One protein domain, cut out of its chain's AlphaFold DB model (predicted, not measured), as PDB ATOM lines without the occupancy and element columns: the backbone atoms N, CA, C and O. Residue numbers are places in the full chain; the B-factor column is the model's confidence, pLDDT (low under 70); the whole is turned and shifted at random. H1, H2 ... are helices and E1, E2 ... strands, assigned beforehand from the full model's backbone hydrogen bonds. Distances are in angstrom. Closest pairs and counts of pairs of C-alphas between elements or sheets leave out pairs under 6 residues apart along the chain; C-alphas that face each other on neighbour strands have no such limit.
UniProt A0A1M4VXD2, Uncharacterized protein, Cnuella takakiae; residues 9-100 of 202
ATOM      1  N   GLU A   9      37.173 -23.594 -24.347       87.00
ATOM      2  CA  GLU A   9      37.059 -23.392 -25.789       87.00
ATOM      3  C   GLU A   9      38.180 -22.464 -26.251       87.00
ATOM      4  O   GLU A   9      38.381 -21.395 -25.666       87.00
ATOM      5  N   ARG A  10      38.948 -22.880 -27.264       82.81
ATOM      6  CA  ARG A  10      40.109 -22.108 -27.723       82.81
ATOM      7  C   ARG A  10      40.425 -22.333 -29.192       82.81
ATOM      8  O   ARG A  10      40.382 -23.459 -29.681       82.81
ATOM      9  N   THR A  11      40.833 -21.258 -29.858       85.38
ATOM     10  CA  THR A  11      41.403 -21.307 -31.205       85.38
ATOM     11  C   THR A  11      42.903 -21.584 -31.146       85.38
ATOM     12  O   THR A  11      43.620 -20.950 -30.367       85.38
ATOM     13  N   PHE A  12      43.382 -22.512 -31.970       79.12
ATOM     14  CA  PHE A  12      44.799 -22.854 -32.075       79.12
ATOM     15  C   PHE A  12      45.197 -23.147 -33.523       79.12
ATOM     16  O   PHE A  12      44.350 -23.378 -34.388       79.12
ATOM     17  N   ARG A  13      46.507 -23.097 -33.770       83.12
ATOM     18  CA  ARG A  13      47.122 -23.308 -35.076       83.12
ATOM     19  C   ARG A  13      48.288 -24.275 -34.925       83.12
ATOM     20  O   ARG A  13      49.066 -24.114 -33.984       83.12
ATOM     21  N   PHE A  14      48.407 -25.244 -35.825       71.94
ATOM     22  CA  PHE A  14      49.550 -26.155 -35.847       71.94
ATOM     23  C   PHE A  14      49.904 -26.586 -37.271       71.94
ATOM     24  O   PHE A  14      49.072 -26.528 -38.178       71.94
ATOM     25  N   ASP A  15      51.149 -27.025 -37.419       76.38
ATOM     26  CA  ASP A  15      51.706 -27.526 -38.666       76.38
ATOM     27  C   ASP A  15      51.491 -29.044 -38.759       76.38
ATOM     28  O   ASP A  15      51.920 -29.796 -37.878       76.38
ATOM     29  N   PHE A  16      50.837 -29.503 -39.827       72.56
ATOM     30  CA  PHE A  16      50.618 -30.925 -40.099       72.56
ATOM     31  C   PHE A  16      51.371 -31.352 -41.360       72.56
ATOM     32  O   PHE A  16      51.139 -30.824 -42.446       72.56
ATOM     33  N   LEU A  17      52.280 -32.317 -41.223       70.00
ATOM     34  CA  LEU A  17      53.028 -32.853 -42.354       70.00
ATOM     35  C   LEU A  17      52.168 -33.869 -43.110       70.00
ATOM     36  O   LEU A  17      51.822 -34.916 -42.561       70.00
ATOM     37  N   MET A  18      51.864 -33.591 -44.379       63.28
ATOM     38  CA  MET A  18      51.261 -34.610 -45.234       63.28
ATOM     39  C   MET A  18      52.328 -35.606 -45.682       63.28
ATOM     40  O   MET A  18      53.210 -35.271 -46.476       63.28
ATOM     41  N   ASN A  19      52.212 -36.837 -45.197       56.06
ATOM     42  CA  ASN A  19      52.942 -37.972 -45.740       56.06
ATOM     43  C   ASN A  19      52.068 -38.608 -46.830       56.06
ATOM     44  O   ASN A  19      50.887 -38.845 -46.594       56.06
ATOM     45  N   GLU A  20      52.644 -38.779 -48.021       47.47
ATOM     46  CA  GLU A  20      52.109 -39.426 -49.230       47.47
ATOM     47  C   GLU A  20      50.651 -39.930 -49.185       47.47
ATOM     48  O   GLU A  20      50.341 -40.935 -48.552       47.47
ATOM     49  N   SER A  21      49.766 -39.320 -49.981       42.09
ATOM     50  CA  SER A  21      48.487 -39.935 -50.348       42.09
ATOM     51  C   SER A  21      48.491 -40.332 -51.824       42.09
ATOM     52  O   SER A  21      48.601 -39.508 -52.735       42.09
ATOM     53  N   THR A  22      48.399 -41.638 -52.081       34.91
ATOM     54  CA  THR A  22      48.193 -42.171 -53.431       34.91
ATOM     55  C   THR A  22      46.702 -42.096 -53.748       34.91
ATOM     56  O   THR A  22      45.921 -42.940 -53.323       34.91
ATOM     57  N   VAL A  23      46.282 -41.075 -54.494       36.66
ATOM     58  CA  VAL A  23      44.918 -41.020 -55.034       36.66
ATOM     59  C   VAL A  23      44.867 -41.909 -56.273       36.66
ATOM     60  O   VAL A  23      45.313 -41.525 -57.356       36.66
ATOM     61  N   SER A  24      44.352 -43.125 -56.112       29.45
ATOM     62  CA  SER A  24      44.075 -44.035 -57.220       29.45
ATOM     63  C   SER A  24      42.691 -43.747 -57.803       29.45
ATOM     64  O   SER A  24      41.733 -44.453 -57.510       29.45
ATOM     65  N   ASP A  25      42.597 -42.715 -58.641       30.09
ATOM     66  CA  ASP A  25      41.602 -42.692 -59.711       30.09
ATOM     67  C   ASP A  25      42.143 -41.942 -60.942       30.09
ATOM     68  O   ASP A  25      42.813 -40.908 -60.864       30.09
ATOM     69  N   LEU A  26      41.936 -42.556 -62.103       29.12
ATOM     70  CA  LEU A  26      42.672 -42.377 -63.360       29.12
ATOM     71  C   LEU A  26      42.534 -40.977 -63.999       29.12
ATOM     72  O   LEU A  26      41.814 -40.837 -64.991       29.12
ATOM     73  N   LYS A  27      43.264 -39.954 -63.517       30.75
ATOM     74  CA  LYS A  27      43.755 -38.855 -64.391       30.75
ATOM     75  C   LYS A  27      44.784 -37.877 -63.822       30.75
ATOM     76  O   LYS A  27      45.410 -37.200 -64.633       30.75
ATOM     77  N   ARG A  28      45.000 -37.773 -62.509       31.81
ATOM     78  CA  ARG A  28      46.022 -36.876 -61.931       31.81
ATOM     79  C   ARG A  28      46.506 -37.413 -60.590       31.81
ATOM     80  O   ARG A  28      45.733 -37.488 -59.646       31.81
ATOM     81  N   VAL A  29      47.793 -37.743 -60.523       32.81
ATOM     82  CA  VAL A  29      48.507 -37.996 -59.270       32.81
ATOM     83  C   VAL A  29      49.207 -36.693 -58.906       32.81
ATOM     84  O   VAL A  29      50.073 -36.232 -59.649       32.81
ATOM     85  N   THR A  30      48.823 -36.070 -57.796       36.81
ATOM     86  CA  THR A  30      49.561 -34.935 -57.231       36.81
ATOM     87  C   THR A  30      50.081 -35.374 -55.873       36.81
ATOM     88  O   THR A  30      49.402 -35.234 -54.861       36.81
ATOM     89  N   ILE A  31      51.280 -35.968 -55.866       37.81
ATOM     90  CA  ILE A  31      52.016 -36.224 -54.625       37.81
ATOM     91  C   ILE A  31      52.348 -34.851 -54.055       37.81
ATOM     92  O   ILE A  31      53.185 -34.141 -54.612       37.81
ATOM     93  N   THR A  32      51.668 -34.455 -52.984       46.41
ATOM     94  CA  THR A  32      51.935 -33.168 -52.346       46.41
ATOM     95  C   THR A  32      52.537 -33.427 -50.978       46.41
ATOM     96  O   THR A  32      51.824 -33.606 -49.997       46.41
ATOM     97  N   HIS A  33      53.867 -33.477 -50.935       52.94
ATOM     98  CA  HIS A  33      54.604 -33.300 -49.691       52.94
ATOM     99  C   HIS A  33      54.493 -31.829 -49.303       52.94
ATOM    100  O   HIS A  33      54.824 -30.946 -50.097       52.94
ATOM    101  N   GLY A  34      53.991 -31.554 -48.107       59.12
ATOM    102  CA  GLY A  34      53.785 -30.183 -47.675       59.12
ATOM    103  C   GLY A  34      53.388 -30.082 -46.216       59.12
ATOM    104  O   GLY A  34      52.856 -31.024 -45.630       59.12
ATOM    105  N   ILE A  35      53.671 -28.914 -45.647       66.06
ATOM    106  CA  ILE A  35      53.220 -28.541 -44.312       66.06
ATOM    107  C   ILE A  35      51.870 -27.848 -44.475       66.06
ATOM    108  O   ILE A  35      51.771 -26.826 -45.161       66.06
ATOM    109  N   LEU A  36      50.837 -28.431 -43.875       73.56
ATOM    110  CA  LEU A  36      49.535 -27.801 -43.743       73.56
ATOM    111  C   LEU A  36      49.543 -26.872 -42.545       73.56
ATOM    112  O   LEU A  36      49.866 -27.291 -41.438       73.56
ATOM    113  N   ASP A  37      49.105 -25.646 -42.771       76.38
ATOM    114  CA  ASP A  37      48.752 -24.717 -41.714       76.38
ATOM    115  C   ASP A  37      47.274 -24.911 -41.346       76.38
ATOM    116  O   ASP A  37      46.385 -24.552 -42.126       76.38
ATOM    117  N   VAL A  38      47.006 -25.496 -40.178       80.69
ATOM    118  CA  VAL A  38      45.654 -25.892 -39.762       80.69
ATOM    119  C   VAL A  38      45.151 -24.990 -38.641       80.69
ATOM    120  O   VAL A  38      45.766 -24.908 -37.579       80.69
ATOM    121  N   HIS A  39      44.007 -24.335 -38.852       85.44
ATOM    122  CA  HIS A  39      43.358 -23.458 -37.874       85.44
ATOM    123  C   HIS A  39      42.127 -24.160 -37.308       85.44
ATOM    124  O   HIS A  39      41.194 -24.500 -38.041       85.44
ATOM    125  N   CYS A  40      42.121 -24.347 -35.993       91.00
ATOM    126  CA  CYS A  40      41.138 -25.171 -35.300       91.00
ATOM    127  C   CYS A  40      40.498 -24.436 -34.123       91.00
ATOM    128  O   CYS A  40      41.114 -23.551 -33.523       91.00
ATOM    129  N   THR A  41      39.309 -24.882 -33.726       90.75
ATOM    130  CA  THR A  41      38.688 -24.563 -32.437       90.75
ATOM    131  C   THR A  41      38.510 -25.850 -31.636       90.75
ATOM    132  O   THR A  41      37.826 -26.772 -32.069       90.75
ATOM    133  N   GLY A  42      39.148 -25.927 -30.467       90.88
ATOM    134  CA  GLY A  42      39.065 -27.070 -29.556       90.88
ATOM    135  C   GLY A  42      38.119 -26.802 -28.391       90.88
ATOM    136  O   GLY A  42      38.088 -25.683 -27.877       90.88
ATOM    137  N   LYS A  43      37.378 -27.828 -27.962       91.06
ATOM    138  CA  LYS A  43      36.509 -27.839 -26.779       91.06
ATOM    139  C   LYS A  43      36.880 -29.002 -25.866       91.06
ATOM    140  O   LYS A  43      36.900 -30.156 -26.289       91.06
ATOM    141  N   PHE A  44      37.157 -28.693 -24.603       89.62
ATOM    142  CA  PHE A  44      37.449 -29.680 -23.565       89.62
ATOM    143  C   PHE A  44      36.259 -29.838 -22.618       89.62
ATOM    144  O   PHE A  44      35.824 -28.849 -22.024       89.62
ATOM    145  N   ALA A  45      35.783 -31.077 -22.468       86.62
ATOM    146  CA  ALA A  45      34.675 -31.468 -21.597       86.62
ATOM    147  C   ALA A  45      35.200 -32.306 -20.406       86.62
ATOM    148  O   ALA A  45      35.293 -33.533 -20.490       86.62
ATOM    149  N   PRO A  46      35.620 -31.678 -19.295       83.56
ATOM    150  CA  PRO A  46      36.245 -32.348 -18.149       83.56
ATOM    151  C   PRO A  46      35.351 -33.375 -17.443       83.56
ATOM    152  O   PRO A  46      35.875 -34.247 -16.749       83.56
ATOM    153  N   GLU A  47      34.035 -33.251 -17.587       84.25
ATOM    154  CA  GLU A  47      33.012 -34.173 -17.097       84.25
ATOM    155  C   GLU A  47      32.977 -35.503 -17.859       84.25
ATOM    156  O   GLU A  47      32.478 -36.498 -17.330       84.25
ATOM    157  N   VAL A  48      33.518 -35.535 -19.078       83.69
ATOM    158  CA  VAL A  48      33.621 -36.752 -19.881       83.69
ATOM    159  C   VAL A  48      34.778 -37.609 -19.370       83.69
ATOM    160  O   VAL A  48      35.836 -37.109 -18.971       83.69
ATOM    161  N   SER A  49      34.564 -38.927 -19.373       79.06
ATOM    162  CA  SER A  49      35.549 -39.910 -18.923       79.06
ATOM    163  C   SER A  49      36.897 -39.726 -19.636       79.06
ATOM    164  O   SER A  49      36.924 -39.638 -20.863       79.06
ATOM    165  N   PRO A  50      38.037 -39.762 -18.919       78.50
ATOM    166  CA  PRO A  50      39.365 -39.785 -19.535       78.50
ATOM    167  C   PRO A  50      39.601 -40.964 -20.488       78.50
ATOM    168  O   PRO A  50      40.508 -40.895 -21.308       78.50
ATOM    169  N   LEU A  51      38.814 -42.038 -20.359       82.69
ATOM    170  CA  LEU A  51      38.888 -43.220 -21.221       82.69
ATOM    171  C   LEU A  51      38.227 -43.006 -22.592       82.69
ATOM    172  O   LEU A  51      38.390 -43.851 -23.464       82.69
ATOM    173  N   ASP A  52      37.496 -41.904 -22.772       82.75
ATOM    174  CA  ASP A  52      36.841 -41.531 -24.025       82.75
ATOM    175  C   ASP A  52      37.416 -40.195 -24.539       82.75
ATOM    176  O   ASP A  52      36.849 -39.122 -24.307       82.75
ATOM    177  N   PRO A  53      38.602 -40.224 -25.177       78.44
ATOM    178  CA  PRO A  53      39.287 -39.014 -25.616       78.44
ATOM    179  C   PRO A  53      38.539 -38.278 -26.734       78.44
ATOM    180  O   PRO A  53      38.686 -37.063 -26.845       78.44
ATOM    181  N   GLU A  54      37.731 -38.973 -27.537       83.81
ATOM    182  CA  GLU A  54      36.989 -38.376 -28.652       83.81
ATOM    183  C   GLU A  54      35.827 -37.514 -28.159       83.81
ATOM    184  O   GLU A  54      35.638 -36.393 -28.634       83.81
ATOM    185  N   ALA A  55      35.082 -37.993 -27.159       83.94
ATOM    186  CA  ALA A  55      34.019 -37.202 -26.548       83.94
ATOM    187  C   ALA A  55      34.573 -36.100 -25.627       83.94
ATOM    188  O   ALA A  55      33.953 -35.041 -25.484       83.94
ATOM    189  N   ARG A  56      35.741 -36.337 -25.009       85.38
ATOM    190  CA  ARG A  56      36.382 -35.411 -24.061       85.38
ATOM    191  C   ARG A  56      37.084 -34.236 -24.737       85.38
ATOM    192  O   ARG A  56      37.067 -33.130 -24.188       85.38
ATOM    193  N   TYR A  57      37.697 -34.475 -25.893       88.88
ATOM    194  CA  TYR A  57      38.394 -33.474 -26.695       88.88
ATOM    195  C   TYR A  57      37.731 -33.373 -28.067       88.88
ATOM    196  O   TYR A  57      37.995 -34.162 -28.977       88.88
ATOM    197  N   GLN A  58      36.877 -32.369 -28.220       90.81
ATOM    198  CA  GLN A  58      36.232 -32.068 -29.492       90.81
ATOM    199  C   GLN A  58      37.054 -31.016 -30.223       90.81
ATOM    200  O   GLN A  58      37.501 -30.043 -29.618       90.81
ATOM    201  N   VAL A  59      37.252 -31.203 -31.522       91.19
ATOM    202  CA  VAL A  59      37.952 -30.239 -32.370       91.19
ATOM    203  C   VAL A  59      37.135 -30.019 -33.627       91.19
ATOM    204  O   VAL A  59      36.615 -30.973 -34.199       91.19
ATOM    205  N   ASP A  60      37.034 -28.761 -34.033       91.06
ATOM    206  CA  ASP A  60      36.496 -28.352 -35.323       91.06
ATOM    207  C   ASP A  60      37.599 -27.653 -36.125       91.06
ATOM    208  O   ASP A  60      38.316 -26.794 -35.593       91.06
ATOM    209  N   ILE A  61      37.760 -28.042 -37.389       89.38
ATOM    210  CA  ILE A  61      38.742 -27.447 -38.297       89.38
ATOM    211  C   ILE A  61      38.036 -26.359 -39.096       89.38
ATOM    212  O   ILE A  61      37.236 -26.638 -39.989       89.38
ATOM    213  N   SER A  62      38.384 -25.110 -38.808       85.75
ATOM    214  CA  SER A  62      37.813 -23.948 -39.489       85.75
ATOM    215  C   SER A  62      38.401 -23.771 -40.887       85.75
ATOM    216  O   SER A  62      37.678 -23.467 -41.836       85.75
ATOM    217  N   ILE A  63      39.725 -23.923 -41.019       82.81
ATOM    218  CA  ILE A  63      40.429 -23.784 -42.297       82.81
ATOM    219  C   ILE A  63      41.782 -24.503 -42.272       82.81
ATOM    220  O   ILE A  63      42.442 -24.564 -41.235       82.81
ATOM    221  N   ALA A  64      42.205 -25.022 -43.424       72.94
ATOM    222  CA  ALA A  64      43.518 -25.624 -43.623       72.94
ATOM    223  C   ALA A  64      44.157 -25.057 -44.895       72.94
ATOM    224  O   ALA A  64      43.544 -25.085 -45.969       72.94
ATOM    225  N   TYR A  65      45.381 -24.549 -44.775       71.44
ATOM    226  CA  TYR A  65      46.134 -23.961 -45.878       71.44
ATOM    227  C   TYR A  65      47.321 -24.830 -46.281       71.44
ATOM    228  O   TYR A  65      48.102 -25.260 -45.437       71.44
ATOM    229  N   LEU A  66      47.509 -25.000 -47.588       66.38
ATOM    230  CA  LEU A  66      48.724 -25.548 -48.186       66.38
ATOM    231  C   LEU A  66      49.232 -24.562 -49.232       66.38
ATOM    232  O   LEU A  66      48.486 -24.218 -50.147       66.38
ATOM    233  N   ALA A  67      50.471 -24.081 -49.089       63.06
ATOM    234  CA  ALA A  67      51.042 -23.058 -49.976       63.06
ATOM    235  C   ALA A  67      50.064 -21.881 -50.225       63.06
ATOM    236  O   ALA A  67      49.780 -21.512 -51.363       63.06
ATOM    237  N   CYS A  68      49.489 -21.345 -49.138       58.47
ATOM    238  CA  CYS A  68      48.504 -20.250 -49.135       58.47
ATOM    239  C   CYS A  68      47.140 -20.558 -49.786       58.47
ATOM    240  O   CYS A  68      46.278 -19.682 -49.838       58.47
ATOM    241  N   CYS A  69      46.898 -21.789 -50.234       54.03
ATOM    242  CA  CYS A  69      45.615 -22.207 -50.793       54.03
ATOM    243  C   CYS A  69      44.770 -22.905 -49.726       54.03
ATOM    244  O   CYS A  69      45.268 -23.793 -49.039       54.03
ATOM    245  N   ASN A  70      43.493 -22.528 -49.592       73.12
ATOM    246  CA  ASN A  70      42.557 -23.265 -48.740       73.12
ATOM    247  C   ASN A  70      42.273 -24.631 -49.377       73.12
ATOM    248  O   ASN A  70      41.710 -24.697 -50.472       73.12
ATOM    249  N   ILE A  71      42.649 -25.702 -48.684       72.69
ATOM    250  CA  ILE A  71      42.504 -27.078 -49.165       72.69
ATOM    251  C   ILE A  71      41.407 -27.871 -48.448       72.69
ATOM    252  O   ILE A  71      41.304 -29.075 -48.673       72.69
ATOM    253  N   MET A  72      40.560 -27.236 -47.628       76.94
ATOM    254  CA  MET A  72      39.447 -27.918 -46.944       76.94
ATOM    255  C   MET A  72      38.597 -28.796 -47.886       76.94
ATOM    256  O   MET A  72      38.414 -29.970 -47.566       76.94
ATOM    257  N   PRO A  73      38.182 -28.332 -49.089       69.38
ATOM    258  CA  PRO A  73      37.411 -29.175 -50.009       69.38
ATOM    259  C   PRO A  73      38.169 -30.423 -50.482       69.38
ATOM    260  O   PRO A  73      37.562 -31.448 -50.783       69.38
ATOM    261  N   MET A  74      39.499 -30.338 -50.571       63.53
ATOM    262  CA  MET A  74      40.347 -31.459 -50.972       63.53
ATOM    263  C   MET A  74      40.478 -32.482 -49.844       63.53
ATOM    264  O   MET A  74      40.431 -33.675 -50.125       63.53
ATOM    265  N   LEU A  75      40.609 -32.028 -48.591       68.81
ATOM    266  CA  LEU A  75      40.647 -32.902 -47.414       68.81
ATOM    267  C   LEU A  75      39.323 -33.649 -47.214       68.81
ATOM    268  O   LEU A  75      39.336 -34.830 -46.868       68.81
ATOM    269  N   ASP A  76      38.196 -32.973 -47.465       71.88
ATOM    270  CA  ASP A  76      36.867 -33.590 -47.442       71.88
ATOM    271  C   ASP A  76      36.737 -34.660 -48.537       71.88
ATOM    272  O   ASP A  76      36.252 -35.761 -48.285       71.88
ATOM    273  N   TRP A  77      37.200 -34.355 -49.755       68.81
ATOM    274  CA  TRP A  77      37.123 -35.282 -50.885       68.81
ATOM    275  C   TRP A  77      38.044 -36.499 -50.733       68.81
ATOM    276  O   TRP A  77      37.652 -37.610 -51.088       68.81
ATOM    277  N   SER A  78      39.257 -36.311 -50.207       63.31
ATOM    278  CA  SER A  78      40.236 -37.392 -50.042       63.31
ATOM    279  C   SER A  78      39.986 -38.267 -48.812       63.31
ATOM    280  O   SER A  78      40.609 -39.317 -48.682       63.31
ATOM    281  N   GLY A  79      39.125 -37.831 -47.888       72.31
ATOM    282  CA  GLY A  79      38.923 -38.480 -46.591       72.31
ATOM    283  C   GLY A  79      40.045 -38.226 -45.578       72.31
ATOM    284  O   GLY A  79      39.916 -38.624 -44.423       72.31
ATOM    285  N   MET A  80      41.111 -37.508 -45.956       75.06
ATOM    286  CA  MET A  80      42.243 -37.201 -45.067       75.06
ATOM    287  C   MET A  80      41.881 -36.214 -43.951       75.06
ATOM    288  O   MET A  80      42.664 -36.023 -43.022       75.06
ATOM    289  N   ARG A  81      40.702 -35.581 -44.010       83.19
ATOM    290  CA  ARG A  81      40.211 -34.708 -42.937       83.19
ATOM    291  C   ARG A  81      40.210 -35.405 -41.574       83.19
ATOM    292  O   ARG A  81      40.569 -34.768 -40.592       83.19
ATOM    293  N   VAL A  82      39.881 -36.695 -41.525       86.00
ATOM    294  CA  VAL A  82      39.838 -37.469 -40.272       86.00
ATOM    295  C   VAL A  82      41.216 -37.535 -39.609       86.00
ATOM    296  O   VAL A  82      41.331 -37.340 -38.400       86.00
ATOM    297  N   ASP A  83      42.271 -37.735 -40.398       84.06
ATOM    298  CA  ASP A  83      43.645 -37.793 -39.891       84.06
ATOM    299  C   ASP A  83      44.097 -36.431 -39.348       84.06
ATOM    300  O   ASP A  83      44.748 -36.347 -38.302       84.06
ATOM    301  N   VAL A  84      43.714 -35.349 -40.035       85.25
ATOM    302  CA  VAL A  84      44.001 -33.978 -39.593       85.25
ATOM    303  C   VAL A  84      43.230 -33.648 -38.311       85.25
ATOM    304  O   VAL A  84      43.801 -33.050 -37.398       85.25
ATOM    305  N   GLU A  85      41.965 -34.061 -38.199       90.00
ATOM    306  CA  GLU A  85      41.145 -33.881 -36.992       90.00
ATOM    307  C   GLU A  85      41.733 -34.629 -35.792       90.00
ATOM    308  O   GLU A  85      41.817 -34.075 -34.692       90.00
ATOM    309  N   ASP A  86      42.198 -35.861 -35.990       88.56
ATOM    310  CA  ASP A  86      42.823 -36.649 -34.931       88.56
ATOM    311  C   ASP A  86      44.175 -36.060 -34.489       88.56
ATOM    312  O   ASP A  86      44.459 -35.942 -33.291       88.56
ATOM    313  N   ALA A  87      44.987 -35.586 -35.438       87.06
ATOM    314  CA  ALA A  87      46.206 -34.844 -35.127       87.06
ATOM    315  C   ALA A  87      45.907 -33.553 -34.346       87.06
ATOM    316  O   ALA A  87      46.574 -33.265 -33.346       87.06
ATOM    317  N   ALA A  88      44.869 -32.815 -34.744       89.31
ATOM    318  CA  ALA A  88      44.439 -31.600 -34.064       89.31
ATOM    319  C   ALA A  88      43.943 -31.890 -32.638       89.31
ATOM    320  O   ALA A  88      44.268 -31.150 -31.706       89.31
ATOM    321  N   ARG A  89      43.224 -33.003 -32.436       89.00
ATOM    322  CA  ARG A  89      42.776 -33.468 -31.115       89.00
ATOM    323  C   ARG A  89      43.949 -33.764 -30.187       89.00
ATOM    324  O   ARG A  89      43.961 -33.287 -29.053       89.00
ATOM    325  N   ARG A  90      44.955 -34.498 -30.671       86.12
ATOM    326  CA  ARG A  90      46.186 -34.784 -29.908       86.12
ATOM    327  C   ARG A  90      46.943 -33.505 -29.560       86.12
ATOM    328  O   ARG A  90      47.380 -33.342 -28.423       86.12
ATOM    329  N   HIS A  91      47.069 -32.588 -30.519       87.94
ATOM    330  CA  HIS A  91      47.715 -31.300 -30.290       87.94
ATOM    331  C   HIS A  91      46.988 -30.495 -29.203       87.94
ATOM    332  O   HIS A  91      47.619 -30.013 -28.264       87.94
ATOM    333  N   PHE A  92      45.659 -30.413 -29.281       87.44
ATOM    334  CA  PHE A  92      44.845 -29.720 -28.285       87.44
ATOM    335  C   PHE A  92      44.945 -30.357 -26.894       87.44
ATOM    336  O   PHE A  92      45.130 -29.639 -25.913       87.44
ATOM    337  N   ALA A  93      44.891 -31.689 -26.794       85.25
ATOM    338  CA  ALA A  93      45.059 -32.394 -25.524       85.25
ATOM    339  C   ALA A  93      46.414 -32.068 -24.870       85.25
ATOM    340  O   ALA A  93      46.452 -31.696 -23.698       85.25
ATOM    341  N   ASN A  94      47.503 -32.093 -25.649       86.38
ATOM    342  CA  ASN A  94      48.834 -31.724 -25.165       86.38
ATOM    343  C   ASN A  94      48.888 -30.273 -24.663       86.38
ATOM    344  O   ASN A  94      49.491 -30.011 -23.625       86.38
ATOM    345  N   LEU A  95      48.248 -29.327 -25.361       84.38
ATOM    346  CA  LEU A  95      48.177 -27.932 -24.907       84.38
ATOM    347  C   LEU A  95      47.486 -27.815 -23.540       84.38
ATOM    348  O   LEU A  95      47.990 -27.120 -22.658       84.38
ATOM    349  N   ILE A  96      46.370 -28.522 -23.340       83.12
ATOM    350  CA  ILE A  96      45.651 -28.529 -22.059       83.12
ATOM    351  C   ILE A  96      46.490 -29.189 -20.956       83.12
ATOM    352  O   ILE A  96      46.556 -28.671 -19.840       83.12
ATOM    353  N   GLU A  97      47.159 -30.306 -21.244       73.81
ATOM    354  CA  GLU A  97      48.010 -31.007 -20.273       73.81
ATOM    355  C   GLU A  97      49.256 -30.208 -19.874       73.81
ATOM    356  O   GLU A  97      49.690 -30.304 -18.730       73.81
ATOM    357  N   LEU A  98      49.803 -29.387 -20.773       72.69
ATOM    358  CA  LEU A  98      50.911 -28.477 -20.463       72.69
ATOM    359  C   LEU A  98      50.472 -27.293 -19.586       72.69
ATOM    360  O   LEU A  98      51.248 -26.813 -18.761       72.69
ATOM    361  N   GLU A  99      49.237 -26.816 -19.752       66.31
ATOM    362  CA  GLU A  99      48.681 -25.694 -18.979       66.31
ATOM    363  C   GLU A  99      48.119 -26.124 -17.618       66.31
ATOM    364  O   GLU A  99      48.058 -25.335 -16.669       66.31
ATOM    365  N   THR A 100      47.734 -27.390 -17.490       55.91
ATOM    366  CA  THR A 100      47.322 -27.970 -16.216       55.91
ATOM    367  C   THR A 100      48.574 -28.501 -15.514       55.91
ATOM    368  O   THR A 100      49.272 -29.312 -16.103       55.91
TER     369      THR A 100
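This is residues 9 to 100 of the 202 residues of an uncharacterized protein of Cnuella takakiae (UniProt A0A1M4VXD2). A twisted sheet of three strands curls round one long helix, H3, while the long loop of residues 19 to 33 between E1 and E2 reaches away from this body and makes much of the length. The short helix H2 stands up from the sheet over E3, and H1 only grazes the sheet. The printed part has 92 residues, with E1, E2, H1, E3, H2 and H3 along the chain; the sheet order is E1, E2, E3, antiparallel, and the class is mixed, helices and strands. It is only just compact, close to loose, with a radius of gyration of the C-alphas of 14.8 A, and elongated, spanning 49 by 25 by 18 A.

E2, residues 34 to 44, is 29.1 A long; E1, residues 9 to 18, is 26.6 A and begins at C-alpha 9 (37.059, -23.392, -25.789); E3, residues 57 to 66, is 25.1 A. H3, residues 81 to 99, is 27.0 A and ends at C-alpha 99 (48.681, -25.694, -18.979). H2 is residues 72 to 78, 10.0 A, and H1 residues 53 to 56, 4.9 A.

E1 and E2 form a hairpin, with N 12 and O 40 2.9 A apart, within hydrogen-bond range; between E2 and E3, N 43 and O 58 are at 2.8 A. E1 bends by 51 degrees at residue 15, E2 by 55 at residue 41 and E3 by 62 at residue 62. H2 and H3 are on the same face of the sheet of E1, E2 and E3, an arrangement of two layers, with helices on one face of a sheet. The closest C-alphas of E3 and H3 are those of Val 59 and Arg 89, 5.9 A; of E1 and H3, Phe 16 and Val 84, 7.3 A. H2, at a height over the sheet of 10.3 A, is close to but not clearly touching H3, Leu 75 to Arg 81 being the closest C-alphas at 4.8 A. H1 and H2 are apart. In H2 and H3 every O i to N i+4 pair is within hydrogen-bond range; H1 is too short for such a pair.

The C-alphas of Lys 27 and Thr 100, the two farthest apart, are 49.5 A from each other. The printed part has no cut; the link E1 to E2 is long. Mean pLDDT of the printed part is 72.5, with residues 18 to 35 among those under 70.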